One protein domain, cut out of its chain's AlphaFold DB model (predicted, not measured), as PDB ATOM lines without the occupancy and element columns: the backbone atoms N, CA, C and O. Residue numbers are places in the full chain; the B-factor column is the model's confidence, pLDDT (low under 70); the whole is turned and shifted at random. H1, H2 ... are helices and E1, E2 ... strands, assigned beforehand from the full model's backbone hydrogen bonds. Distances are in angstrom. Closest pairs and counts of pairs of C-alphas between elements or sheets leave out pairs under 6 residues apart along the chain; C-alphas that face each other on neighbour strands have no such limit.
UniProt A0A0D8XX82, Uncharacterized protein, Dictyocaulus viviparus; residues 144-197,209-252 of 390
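AT A GLANCE: This is residues 144 to 197 and 209 to 252 of the 390 residues of an uncharacterized protein of Dictyocaulus viviparus (UniProt A0A0D8XX82). A short ribbon of two antiparallel strands, E1 and E2, runs through the middle, with H1 to one side of it and the steeply tilted pair H2 and H4 to the other. H3 lies past the end of E1, and long stretches without a named element, residues 159 to 174 and 235 to 252, join and follow the helices. The printed part has 98 residues, with four named helices and two named strands in the order H1, H2, E1, H3, E2, H4; the class is mostly helix, though under half of the residues are in named elements. The whole is compact and rounded, with a radius of gyration of the C-alphas of 12.8 A and spans of 36 by 34 by 27 A.

IN THESE COORDINATES: E1 is residues 186 to 189, 9.8 A long, and E2 is residues 210 to 213, 10.0 A. H4, residues 224 to 234, is 15.3 A long and ends at C-alpha 234 (220.658, 230.396, 140.255). H1, residues 149 to 158, is 14.4 A long and begins at C-alpha 149 (240.252, 228.353, 117.985). H2 is residues 175 to 181, 10.1 A, and H3 residues 192 to 195, 5.3 A.

HOW THE PARTS SIT: E1 and E2 are antiparallel at 153 degrees; N 187 and O 212 are within hydrogen-bond range at 2.8 A, as are N 210 and O 189 at 2.8 A. The closest C-alphas of H2 and E2, Val 181 and Val 213, are 6.8 A apart. H2 and H4 touch, closest at the C-alphas of Val 180 and Ser 229, 6.0 A, at a steep tilt of 61 degrees, opposite ways. H1 touches no helix, and is only just apart from H3, at 8.3 A. In H1, H2 and H4 every O i to N i+4 pair is within hydrogen-bond range; H3 is too short for one, and its one O i to N i+3 pair is not within range.

THE WHOLE: The C-alphas farthest apart, Thr 197 and Asp 219, are 36.8 A apart. Residues 198 to 208 are not printed, and the gap from C-alpha 197 to 209 is 15.9 A. H1 to H2 is a long link. Mean pLDDT of the printed part is 84.5; residues 164, 168 to 172 and 196 to 197 are under 70.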
ATOM      1  N   ARG A 144     242.666 220.658 125.143       82.38
ATOM      2  CA  ARG A 144     241.987 220.515 123.857       82.38
ATOM      3  C   ARG A 144     240.966 221.627 123.686       82.38
ATOM      4  O   ARG A 144     240.983 222.302 122.664       82.38
ATOM      5  N   THR A 145     240.137 221.845 124.700       86.00
ATOM      6  CA  THR A 145     239.157 222.928 124.685       86.00
ATOM      7  C   THR A 145     239.839 224.295 124.662       86.00
ATOM      8  O   THR A 145     239.439 225.173 123.904       86.00
ATOM      9  N   MET A 146     240.925 224.471 125.421       84.12
ATOM     10  CA  MET A 146     241.656 225.745 125.449       84.12
ATOM     11  C   MET A 146     242.321 226.115 124.119       84.12
ATOM     12  O   MET A 146     242.413 227.296 123.787       84.12
ATOM     13  N   ASN A 147     242.795 225.116 123.371       86.19
ATOM     14  CA  ASN A 147     243.406 225.298 122.054       86.19
ATOM     15  C   ASN A 147     242.367 225.268 120.917       86.19
ATOM     16  O   ASN A 147     242.745 225.220 119.747       86.19
ATOM     17  N   ASN A 148     241.070 225.266 121.235       89.44
ATOM     18  CA  ASN A 148     240.015 225.259 120.232       89.44
ATOM     19  C   ASN A 148     239.744 226.681 119.721       89.44
ATOM     20  O   ASN A 148     238.943 227.430 120.287       89.44
ATOM     21  N   ASP A 149     240.402 227.040 118.621       90.31
ATOM     22  CA  ASP A 149     240.252 228.353 117.985       90.31
ATOM     23  C   ASP A 149     238.811 228.630 117.524       90.31
ATOM     24  O   ASP A 149     238.373 229.781 117.540       90.31
ATOM     25  N   MET A 150     238.048 227.597 117.148       91.69
ATOM     26  CA  MET A 150     236.657 227.752 116.709       91.69
ATOM     27  C   MET A 150     235.727 228.081 117.877       91.69
ATOM     28  O   MET A 150     234.875 228.963 117.745       91.69
ATOM     29  N   LEU A 151     235.919 227.423 119.024       92.19
ATOM     30  CA  LEU A 151     235.219 227.760 120.263       92.19
ATOM     31  C   LEU A 151     235.568 229.181 120.705       92.19
ATOM     32  O   LEU A 151     234.675 229.984 120.972       92.19
ATOM     33  N   LEU A 152     236.863 229.508 120.740       91.31
ATOM     34  CA  LEU A 152     237.323 230.841 121.107       91.31
ATOM     35  C   LEU A 152     236.719 231.906 120.185       91.31
ATOM     36  O   LEU A 152     236.223 232.924 120.662       91.31
ATOM     37  N   TYR A 153     236.715 231.661 118.874       91.75
ATOM     38  CA  TYR A 153     236.101 232.556 117.902       91.75
ATOM     39  C   TYR A 153     234.607 232.751 118.183       91.75
ATOM     40  O   TYR A 153     234.136 233.889 118.220       91.75
ATOM     41  N   ALA A 154     233.865 231.675 118.450       93.19
ATOM     42  CA  ALA A 154     232.442 231.751 118.771       93.19
ATOM     43  C   ALA A 154     232.168 232.556 120.049       93.19
ATOM     44  O   ALA A 154     231.316 233.443 120.043       93.19
ATOM     45  N   ILE A 155     232.940 232.319 121.111       92.25
ATOM     46  CA  ILE A 155     232.818 233.063 122.370       92.25
ATOM     47  C   ILE A 155     233.210 234.530 122.175       92.25
ATOM     48  O   ILE A 155     232.491 235.410 122.635       92.25
ATOM     49  N   SER A 156     234.281 234.827 121.433       90.62
ATOM     50  CA  SER A 156     234.706 236.211 121.168       90.62
ATOM     51  C   SER A 156     233.673 237.016 120.366       90.62
ATOM     52  O   SER A 156     233.606 238.235 120.473       90.62
ATOM     53  N   ARG A 157     232.807 236.358 119.583       90.94
ATOM     54  CA  ARG A 157     231.679 237.032 118.915       90.94
ATOM     55  C   ARG A 157     230.555 237.399 119.879       90.94
ATOM     56  O   ARG A 157     229.874 238.397 119.648       90.94
ATOM     57  N   LEU A 158     230.362 236.597 120.922       91.31
ATOM     58  CA  LEU A 158     229.426 236.891 122.004       91.31
ATOM     59  C   LEU A 158     229.980 237.979 122.927       91.31
ATOM     60  O   LEU A 158     229.234 238.859 123.351       91.31
ATOM     61  N   ILE A 159     231.283 237.909 123.206       89.62
ATOM     62  CA  ILE A 159     231.990 238.708 124.205       89.62
ATOM     63  C   ILE A 159     233.320 239.185 123.595       89.62
ATOM     64  O   ILE A 159     234.336 238.501 123.719       89.62
ATOM     65  N   PRO A 160     233.338 240.344 122.908       84.50
ATOM     66  CA  PRO A 160     234.497 240.812 122.136       84.50
ATOM     67  C   PRO A 160     235.795 241.026 122.921       84.50
ATOM     68  O   PRO A 160     236.865 241.066 122.318       84.50
ATOM     69  N   SER A 161     235.719 241.168 124.245       82.00
ATOM     70  CA  SER A 161     236.886 241.282 125.126       82.00
ATOM     71  C   SER A 161     237.616 239.953 125.350       82.00
ATOM     72  O   SER A 161     238.785 239.950 125.745       82.00
ATOM     73  N   VAL A 162     236.962 238.815 125.080       85.31
ATOM     74  CA  VAL A 162     237.564 237.489 125.234       85.31
ATOM     75  C   VAL A 162     238.620 237.271 124.155       85.31
ATOM     76  O   VAL A 162     238.364 237.365 122.955       85.31
ATOM     77  N   SER A 163     239.822 236.907 124.593       79.06
ATOM     78  CA  SER A 163     240.953 236.550 123.742       79.06
ATOM     79  C   SER A 163     241.549 235.208 124.167       79.06
ATOM     80  O   SER A 163     241.253 234.690 125.242       79.06
ATOM     81  N   LYS A 164     242.468 234.655 123.366       68.88
ATOM     82  CA  LYS A 164     243.200 233.425 123.731       68.88
ATOM     83  C   LYS A 164     244.010 233.546 125.028       68.88
ATOM     84  O   LYS A 164     244.409 232.537 125.593       68.88
ATOM     85  N   TYR A 165     244.292 234.770 125.472       70.19
ATOM     86  CA  TYR A 165     244.998 235.042 126.722       70.19
ATOM     87  C   TYR A 165     244.043 235.212 127.909       70.19
ATOM     88  O   TYR A 165     244.506 235.351 129.030       70.19
ATOM     89  N   SER A 166     242.728 235.189 127.675       71.50
ATOM     90  CA  SER A 166     241.700 235.314 128.715       71.50
ATOM     91  C   SER A 166     241.443 234.000 129.471       71.50
ATOM     92  O   SER A 166     240.661 233.992 130.422       71.50
ATOM     93  N   TRP A 167     242.086 232.895 129.068       73.94
ATOM     94  CA  TRP A 167     242.093 231.622 129.795       73.94
ATOM     95  C   TRP A 167     242.924 231.750 131.084       73.94
ATOM     96  O   TRP A 167     244.104 231.404 131.114       73.94
ATOM     97  N   ASN A 168     242.321 232.253 132.157       62.00
ATOM     98  CA  ASN A 168     243.029 232.602 133.392       62.00
ATOM     99  C   ASN A 168     242.888 231.524 134.471       62.00
ATOM    100  O   ASN A 168     242.318 231.748 135.530       62.00
ATOM    101  N   LEU A 169     243.454 230.352 134.184       60.72
ATOM    102  CA  LEU A 169     243.294 229.111 134.950       60.72
ATOM    103  C   LEU A 169     243.788 229.106 136.412       60.72
ATOM    104  O   LEU A 169     243.636 228.075 137.059       60.72
ATOM    105  N   ASP A 170     244.397 230.178 136.925       56.78
ATOM    106  CA  ASP A 170     245.120 230.162 138.213       56.78
ATOM    107  C   ASP A 170     245.093 231.505 138.980       56.78
ATOM    108  O   ASP A 170     245.949 231.741 139.830       56.78
ATOM    109  N   ILE A 171     244.173 232.430 138.677       58.53
ATOM    110  CA  ILE A 171     244.100 233.711 139.408       58.53
ATOM    111  C   ILE A 171     243.253 233.518 140.663       58.53
ATOM    112  O   ILE A 171     242.118 233.107 140.496       58.53
ATOM    113  N   ASP A 172     243.807 233.813 141.849       69.56
ATOM    114  CA  ASP A 172     243.208 234.042 143.189       69.56
ATOM    115  C   ASP A 172     241.714 233.695 143.404       69.56
ATOM    116  O   ASP A 172     240.977 234.451 144.039       69.56
ATOM    117  N   LEU A 173     241.257 232.543 142.904       78.12
ATOM    118  CA  LEU A 173     239.890 232.083 143.093       78.12
ATOM    119  C   LEU A 173     239.730 231.684 144.554       78.12
ATOM    120  O   LEU A 173     240.546 230.944 145.109       78.12
ATOM    121  N   ASN A 174     238.647 232.131 145.174       84.88
ATOM    122  CA  ASN A 174     238.284 231.648 146.495       84.88
ATOM    123  C   ASN A 174     237.788 230.185 146.428       84.88
ATOM    124  O   ASN A 174     237.586 229.607 145.352       84.88
ATOM    125  N   ASP A 175     237.593 229.565 147.593       85.25
ATOM    126  CA  ASP A 175     237.187 228.157 147.686       85.25
ATOM    127  C   ASP A 175     235.830 227.879 147.011       85.25
ATOM    128  O   ASP A 175     235.623 226.799 146.452       85.25
ATOM    129  N   GLU A 176     234.904 228.845 147.031       85.00
ATOM    130  CA  GLU A 176     233.588 228.716 146.394       85.00
ATOM    131  C   GLU A 176     233.709 228.758 144.864       85.00
ATOM    132  O   GLU A 176     233.193 227.870 144.185       85.00
ATOM    133  N   GLU A 177     234.457 229.718 144.316       86.56
ATOM    134  CA  GLU A 177     234.732 229.840 142.877       86.56
ATOM    135  C   GLU A 177     235.473 228.614 142.338       86.56
ATOM    136  O   GLU A 177     235.059 228.006 141.346       86.56
ATOM    137  N   THR A 178     236.522 228.185 143.043       84.19
ATOM    138  CA  THR A 178     237.275 226.965 142.726       84.19
ATOM    139  C   THR A 178     236.359 225.739 142.752       84.19
ATOM    140  O   THR A 178     236.430 224.867 141.878       84.19
ATOM    141  N   GLY A 179     235.443 225.694 143.723       83.25
ATOM    142  CA  GLY A 179     234.439 224.650 143.878       83.25
ATOM    143  C   GLY A 179     233.388 224.599 142.767       83.25
ATOM    144  O   GLY A 179     232.802 223.532 142.577       83.25
ATOM    145  N   VAL A 180     233.168 225.689 142.027       84.00
ATOM    146  CA  VAL A 180     232.250 225.759 140.874       84.00
ATOM    147  C   VAL A 180     232.975 225.424 139.575       84.00
ATOM    148  O   VAL A 180     232.484 224.624 138.781       84.00
ATOM    149  N   VAL A 181     234.156 226.007 139.362       82.00
ATOM    150  CA  VAL A 181     234.905 225.854 138.111       82.00
ATOM    151  C   VAL A 181     235.527 224.459 137.993       82.00
ATOM    152  O   VAL A 181     235.498 223.889 136.911       82.00
ATOM    153  N   ARG A 182     236.059 223.871 139.078       75.38
ATOM    154  CA  ARG A 182     236.594 222.485 139.152       75.38
ATOM    155  C   ARG A 182     237.320 221.984 137.888       75.38
ATOM    156  O   ARG A 182     236.960 220.950 137.321       75.38
ATOM    157  N   ASN A 183     238.363 222.698 137.464       74.12
ATOM    158  CA  ASN A 183     239.187 222.398 136.277       74.12
ATOM    159  C   ASN A 183     238.480 222.559 134.920       74.12
ATOM    160  O   ASN A 183     239.032 222.152 133.894       74.12
ATOM    161  N   LEU A 184     237.276 223.133 134.884       85.38
ATOM    162  CA  LEU A 184     236.634 223.493 133.631       85.38
ATOM    163  C   LEU A 184     237.308 224.715 133.004       85.38
ATOM    164  O   LEU A 184     237.750 225.628 133.717       85.38
ATOM    165  N   PRO A 185     237.362 224.762 131.666       88.00
ATOM    166  CA  PRO A 185     237.793 225.952 130.957       88.00
ATOM    167  C   PRO A 185     236.883 227.137 131.310       88.00
ATOM    168  O   PRO A 185     235.657 227.038 131.253       88.00
ATOM    169  N   HIS A 186     237.486 228.265 131.679       88.31
ATOM    170  CA  HIS A 186     236.768 229.471 132.079       88.31
ATOM    171  C   HIS A 186     237.492 230.743 131.631       88.31
ATOM    172  O   HIS A 186     238.704 230.749 131.405       88.31
ATOM    173  N   PHE A 187     236.722 231.821 131.522       87.81
ATOM    174  CA  PHE A 187     237.174 233.149 131.128       87.81
ATOM    175  C   PHE A 187     236.850 234.147 132.230       87.81
ATOM    176  O   PHE A 187     235.769 234.090 132.815       87.81
ATOM    177  N   MET A 188     237.766 235.082 132.464       85.25
ATOM    178  CA  MET A 188     237.493 236.271 133.268       85.25
ATOM    179  C   MET A 188     237.201 237.440 132.335       85.25
ATOM    180  O   MET A 188     237.987 237.704 131.421       85.25
ATOM    181  N   ILE A 189     236.078 238.114 132.548       85.25
ATOM    182  CA  ILE A 189     235.600 239.189 131.678       85.25
ATOM    183  C   ILE A 189     235.073 240.370 132.493       85.25
ATOM    184  O   ILE A 189     234.716 240.215 133.662       85.25
ATOM    185  N   ASP A 190     234.997 241.543 131.868       83.62
ATOM    186  CA  ASP A 190     234.320 242.688 132.469       83.62
ATOM    187  C   ASP A 190     232.796 242.495 132.314       83.62
ATOM    188  O   ASP A 190     232.322 242.251 131.197       83.62
ATOM    189  N   PRO A 191     231.993 242.596 133.389       82.81
ATOM    190  CA  PRO A 191     230.535 242.511 133.284       82.81
ATOM    191  C   PRO A 191     229.915 243.486 132.263       82.81
ATOM    192  O   PRO A 191     228.868 243.177 131.685       82.81
ATOM    193  N   LYS A 192     230.568 244.620 131.961       82.44
ATOM    194  CA  LYS A 192     230.142 245.566 130.910       82.44
ATOM    195  C   LYS A 192     230.044 244.914 129.526       82.44
ATOM    196  O   LYS A 192     229.212 245.335 128.717       82.44
ATOM    197  N   ASP A 193     230.842 243.880 129.264       80.44
ATOM    198  CA  ASP A 193     230.826 243.151 127.995       80.44
ATOM    199  C   ASP A 193     229.548 242.318 127.812       80.44
ATOM    200  O   ASP A 193     229.129 242.066 126.679       80.44
ATOM    201  N   ILE A 194     228.905 241.920 128.916       81.81
ATOM    202  CA  ILE A 194     227.631 241.193 128.900       81.81
ATOM    203  C   ILE A 194     226.452 242.160 128.884       81.81
ATOM    204  O   ILE A 194     225.575 242.047 128.026       81.81
ATOM    205  N   ASP A 195     226.412 243.092 129.837       76.81
ATOM    206  CA  ASP A 195     225.209 243.889 130.087       76.81
ATOM    207  C   ASP A 195     224.951 244.932 128.987       76.81
ATOM    208  O   ASP A 195     223.835 245.435 128.865       76.81
ATOM    209  N   ARG A 196     225.956 245.261 128.155       63.00
ATOM    210  CA  ARG A 196     225.905 246.272 127.072       63.00
ATOM    211  C   ARG A 196     225.404 247.663 127.500       63.00
ATOM    212  O   ARG A 196     225.277 248.553 126.659       63.00
ATOM    213  N   THR A 197     225.144 247.890 128.784       49.66
ATOM    214  CA  THR A 197     224.790 249.183 129.360       49.66
ATOM    215  C   THR A 197     226.063 249.890 129.792       49.66
ATOM    216  O   THR A 197     226.541 249.733 130.913       49.66
ATOM    217  N   LEU A 209     235.881 241.441 138.169       83.00
ATOM    218  CA  LEU A 209     235.809 240.565 137.004       83.00
ATOM    219  C   LEU A 209     234.787 239.449 137.241       83.00
ATOM    220  O   LEU A 209     234.699 238.879 138.329       83.00
ATOM    221  N   CYS A 210     234.057 239.086 136.191       87.38
ATOM    222  CA  CYS A 210     233.120 237.974 136.212       87.38
ATOM    223  C   CYS A 210     233.712 236.735 135.540       87.38
ATOM    224  O   CYS A 210     234.441 236.823 134.552       87.38
ATOM    225  N   ILE A 211     233.352 235.569 136.066       88.00
ATOM    226  CA  ILE A 211     233.757 234.258 135.586       88.00
ATOM    227  C   ILE A 211     232.660 233.718 134.677       88.00
ATOM    228  O   ILE A 211     231.500 233.586 135.070       88.00
ATOM    229  N   ILE A 212     233.055 233.338 133.469       90.38
ATOM    230  CA  ILE A 212     232.238 232.553 132.553       90.38
ATOM    231  C   ILE A 212     232.865 231.180 132.408       90.38
ATOM    232  O   ILE A 212     234.063 231.067 132.164       90.38
ATOM    233  N   VAL A 213     232.043 230.140 132.497       91.06
ATOM    234  CA  VAL A 213     232.499 228.754 132.396       91.06
ATOM    235  C   VAL A 213     232.020 228.142 131.089       91.06
ATOM    236  O   VAL A 213     230.865 228.300 130.697       91.06
ATOM    237  N   TRP A 214     232.914 227.414 130.425       92.81
ATOM    238  CA  TRP A 214     232.550 226.491 129.363       92.81
ATOM    239  C   TRP A 214     232.283 225.106 129.979       92.81
ATOM    240  O   TRP A 214     233.213 224.472 130.485       92.81
ATOM    241  N   PRO A 215     231.025 224.626 129.989       92.06
ATOM    242  CA  PRO A 215     230.652 223.447 130.769       92.06
ATOM    243  C   PRO A 215     230.916 222.116 130.057       92.06
ATOM    244  O   PRO A 215     230.738 221.060 130.670       92.06
ATOM    245  N   ILE A 216     231.295 222.149 128.774       92.25
ATOM    246  CA  ILE A 216     231.528 220.952 127.962       92.25
ATOM    247  C   ILE A 216     232.994 220.543 128.080       92.25
ATOM    248  O   ILE A 216     233.901 221.354 127.902       92.25
ATOM    249  N   ARG A 217     233.228 219.277 128.400       88.50
ATOM    250  CA  ARG A 217     234.556 218.698 128.597       88.50
ATOM    251  C   ARG A 217     235.151 218.241 127.265       88.50
ATOM    252  O   ARG A 217     234.432 217.959 126.309       88.50
ATOM    253  N   ALA A 218     236.471 218.074 127.237       86.00
ATOM    254  CA  ALA A 218     237.226 217.542 126.098       86.00
ATOM    255  C   ALA A 218     236.723 216.200 125.547       86.00
ATOM    256  O   ALA A 218     237.017 215.875 124.399       86.00
ATOM    257  N   ASP A 219     236.049 215.402 126.375       87.62
ATOM    258  CA  ASP A 219     235.499 214.094 126.020       87.62
ATOM    259  C   ASP A 219     234.103 214.185 125.368       87.62
ATOM    260  O   ASP A 219     233.530 213.158 125.009       87.62
ATOM    261  N   GLY A 220     233.572 215.400 125.190       89.69
ATOM    262  CA  GLY A 220     232.275 215.683 124.575       89.69
ATOM    263  C   GLY A 220     231.106 215.748 125.562       89.69
ATOM    264  O   GLY A 220     230.020 216.187 125.177       89.69
ATOM    265  N   SER A 221     231.302 215.366 126.830       90.00
ATOM    266  CA  SER A 221     230.226 215.386 127.823       90.00
ATOM    267  C   SER A 221     230.087 216.745 128.500       90.00
ATOM    268  O   SER A 221     231.027 217.537 128.582       90.00
ATOM    269  N   VAL A 222     228.912 217.010 129.063       91.38
ATOM    270  CA  VAL A 222     228.717 218.151 129.966       91.38
ATOM    271  C   VAL A 222     229.160 217.798 131.385       91.38
ATOM    272  O   VAL A 222     229.092 216.644 131.810       91.38
ATOM    273  N   SER A 223     229.648 218.786 132.131       90.69
ATOM    274  CA  SER A 223     229.986 218.625 133.545       90.69
ATOM    275  C   SER A 223     228.736 218.631 134.429       90.69
ATOM    276  O   SER A 223     228.208 219.688 134.771       90.69
ATOM    277  N   GLU A 224     228.305 217.446 134.864       89.19
ATOM    278  CA  GLU A 224     227.175 217.259 135.793       89.19
ATOM    279  C   GLU A 224     227.370 218.029 137.108       89.19
ATOM    280  O   GLU A 224     226.445 218.630 137.650       89.19
ATOM    281  N   VAL A 225     228.606 218.050 137.611       88.69
ATOM    282  CA  VAL A 225     228.964 218.778 138.832       88.69
ATOM    283  C   VAL A 225     228.742 220.275 138.651       88.69
ATOM    284  O   VAL A 225     228.172 220.914 139.529       88.69
ATOM    285  N   PHE A 226     229.143 220.819 137.501       90.19
ATOM    286  CA  PHE A 226     228.921 222.228 137.204       90.19
ATOM    287  C   PHE A 226     227.436 222.536 137.017       90.19
ATOM    288  O   PHE A 226     226.981 223.544 137.539       90.19
ATOM    289  N   LEU A 227     226.663 221.674 136.346       89.69
ATOM    290  CA  LEU A 227     225.215 221.872 136.205       89.69
ATOM    291  C   LEU A 227     224.507 221.907 137.566       89.69
ATOM    292  O   LEU A 227     223.674 222.781 137.807       89.69
ATOM    293  N   ASN A 228     224.891 221.022 138.488       87.50
ATOM    294  CA  ASN A 228     224.382 221.037 139.860       87.50
ATOM    295  C   ASN A 228     224.768 222.319 140.609       87.50
ATOM    296  O   ASN A 228     223.918 222.944 141.245       87.50
ATOM    297  N   SER A 229     226.032 222.742 140.509       88.06
ATOM    298  CA  SER A 229     226.495 224.003 141.095       88.06
ATOM    299  C   SER A 229     225.761 225.209 140.510       88.06
ATOM    300  O   SER A 229     225.326 226.077 141.261       88.06
ATOM    301  N   LEU A 230     225.573 225.253 139.190       87.56
ATOM    302  CA  LEU A 230     224.892 226.337 138.490       87.56
ATOM    303  C   LEU A 230     223.438 226.471 138.943       87.56
ATOM    304  O   LEU A 230     222.972 227.586 139.166       87.56
ATOM    305  N   HIS A 231     222.736 225.354 139.134       84.56
ATOM    306  CA  HIS A 231     221.396 225.363 139.712       84.56
ATOM    307  C   HIS A 231     221.394 225.989 141.115       84.56
ATOM    308  O   HIS A 231     220.624 226.912 141.385       84.56
ATOM    309  N   SER A 232     222.289 225.537 142.004       85.44
ATOM    310  CA  SER A 232     222.410 226.113 143.347       85.44
ATOM    311  C   SER A 232     222.705 227.610 143.305       85.44
ATOM    312  O   SER A 232     222.090 228.358 144.060       85.44
ATOM    313  N   LEU A 233     223.586 228.055 142.404       87.00
ATOM    314  CA  LEU A 233     223.878 229.473 142.209       87.00
ATOM    315  C   LEU A 233     222.623 230.231 141.764       87.00
ATOM    316  O   LEU A 233     222.260 231.197 142.414       87.00
ATOM    317  N   ARG A 234     221.893 229.753 140.750       85.62
ATOM    318  CA  ARG A 234     220.658 230.396 140.255       85.62
ATOM    319  C   ARG A 234     219.550 230.527 141.302       85.62
ATOM    320  O   ARG A 234     218.724 231.425 141.195       85.62
ATOM    321  N   SER A 235     219.512 229.627 142.282       84.25
ATOM    322  CA  SER A 235     218.493 229.616 143.341       84.25
ATOM    323  C   SER A 235     218.809 230.512 144.546       84.25
ATOM    324  O   SER A 235     217.957 230.675 145.418       84.25
ATOM    325  N   ARG A 236     220.031 231.047 144.636       86.25
ATOM    326  CA  ARG A 236     220.503 231.834 145.782       86.25
ATOM    327  C   ARG A 236     220.378 233.328 145.508       86.25
ATOM    328  O   ARG A 236     220.706 233.789 144.424       86.25
ATOM    329  N   ASP A 237     220.014 234.081 146.542       82.62
ATOM    330  CA  ASP A 237     220.026 235.551 146.504       82.62
ATOM    331  C   ASP A 237     221.420 236.142 146.803       82.62
ATOM    332  O   ASP A 237     221.707 237.282 146.448       82.62
ATOM    333  N   ASP A 238     222.294 235.360 147.447       86.56
ATOM    334  CA  ASP A 238     223.650 235.750 147.856       86.56
ATOM    335  C   ASP A 238     224.694 234.970 147.041       86.56
ATOM    336  O   ASP A 238     225.226 233.938 147.472       86.56
ATOM    337  N   ILE A 239     224.880 235.410 145.794       87.06
ATOM    338  CA  ILE A 239     225.854 234.862 144.846       87.06
ATOM    339  C   ILE A 239     227.061 235.807 144.804       87.06
ATOM    340  O   ILE A 239     226.860 237.015 144.632       87.06
ATOM    341  N   PRO A 240     228.304 235.293 144.874       86.75
ATOM    342  CA  PRO A 240     229.494 236.106 144.649       86.75
ATOM    343  C   PRO A 240     229.395 236.905 143.335       86.75
ATOM    344  O   PRO A 240     229.036 236.320 142.306       86.75
ATOM    345  N   PRO A 241     229.731 238.212 143.316       86.00
ATOM    346  CA  PRO A 241     229.628 239.042 142.109       86.00
ATOM    347  C   PRO A 241     230.367 238.460 140.896       86.00
ATOM    348  O   PRO A 241     229.872 238.525 139.769       86.00
ATOM    349  N   SER A 242     231.504 237.807 141.138       86.69
ATOM    350  CA  SER A 242     232.300 237.102 140.134       86.69
ATOM    351  C   SER A 242     231.547 235.945 139.466       86.69
ATOM    352  O   SER A 242     231.729 235.698 138.279       86.69
ATOM    353  N   LEU A 243     230.651 235.251 140.171       88.94
ATOM    354  CA  LEU A 243     229.907 234.096 139.655       88.94
ATOM    355  C   LEU A 243     228.560 234.465 139.027       88.94
ATOM    356  O   LEU A 243     227.896 233.597 138.458       88.94
ATOM    357  N   ARG A 244     228.156 235.738 139.080       88.06
ATOM    358  CA  ARG A 244     226.846 236.209 138.605       88.06
ATOM    359  C   ARG A 244     226.516 235.782 137.171       88.06
ATOM    360  O   ARG A 244     225.363 235.487 136.871       88.06
ATOM    361  N   TYR A 245     227.522 235.716 136.300       89.81
ATOM    362  CA  TYR A 245     227.362 235.375 134.884       89.81
ATOM    363  C   TYR A 245     227.921 233.999 134.507       89.81
ATOM    364  O   TYR A 245     228.061 233.698 133.321       89.81
ATOM    365  N   CYS A 246     228.189 233.125 135.480       89.00
ATOM    366  CA  CYS A 246     228.741 231.795 135.204       89.00
ATOM    367  C   CYS A 246     227.851 230.954 134.267       89.00
ATOM    368  O   CYS A 246     228.356 230.131 133.507       89.00
ATOM    369  N   GLY A 247     226.534 231.199 134.275       89.94
ATOM    370  CA  GLY A 247     225.556 230.553 133.397       89.94
ATOM    371  C   GLY A 247     225.470 231.118 131.979       89.94
ATOM    372  O   GLY A 247     224.777 230.527 131.160       89.94
ATOM    373  N   PHE A 248     226.169 232.214 131.657       92.75
ATOM    374  CA  PHE A 248     225.979 232.948 130.403       92.75
ATOM    375  C   PHE A 248     226.125 232.066 129.150       92.75
ATOM    376  O   PHE A 248     225.292 232.133 128.248       92.75
ATOM    377  N   LEU A 249     227.154 231.218 129.074       94.06
ATOM    378  CA  LEU A 249     227.310 230.307 127.931       94.06
ATOM    379  C   LEU A 249     226.307 229.153 127.986       94.06
ATOM    380  O   LEU A 249     225.714 228.812 126.967       94.06
ATOM    381  N   THR A 250     226.081 228.596 129.175       93.12
ATOM    382  CA  THR A 250     225.113 227.518 129.416       93.12
ATOM    383  C   THR A 250     223.712 227.884 128.943       93.12
ATOM    384  O   THR A 250     223.045 227.066 128.319       93.12
ATOM    385  N   ASP A 251     223.303 229.140 129.127       92.81
ATOM    386  CA  ASP A 251     221.994 229.639 128.697       92.81
ATOM    387  C   ASP A 251     221.762 229.614 127.185       92.81
ATOM    388  O   ASP A 251     220.645 229.825 126.729       92.81
ATOM    389  N   ARG A 252     222.813 229.371 126.400       94.81
ATOM    390  CA  ARG A 252     222.792 229.362 124.932       94.81
ATOM    391  C   ARG A 252     223.177 228.001 124.356       94.81
ATOM    392  O   ARG A 252     223.370 227.885 123.146       94.81
TER     393      ARG A 252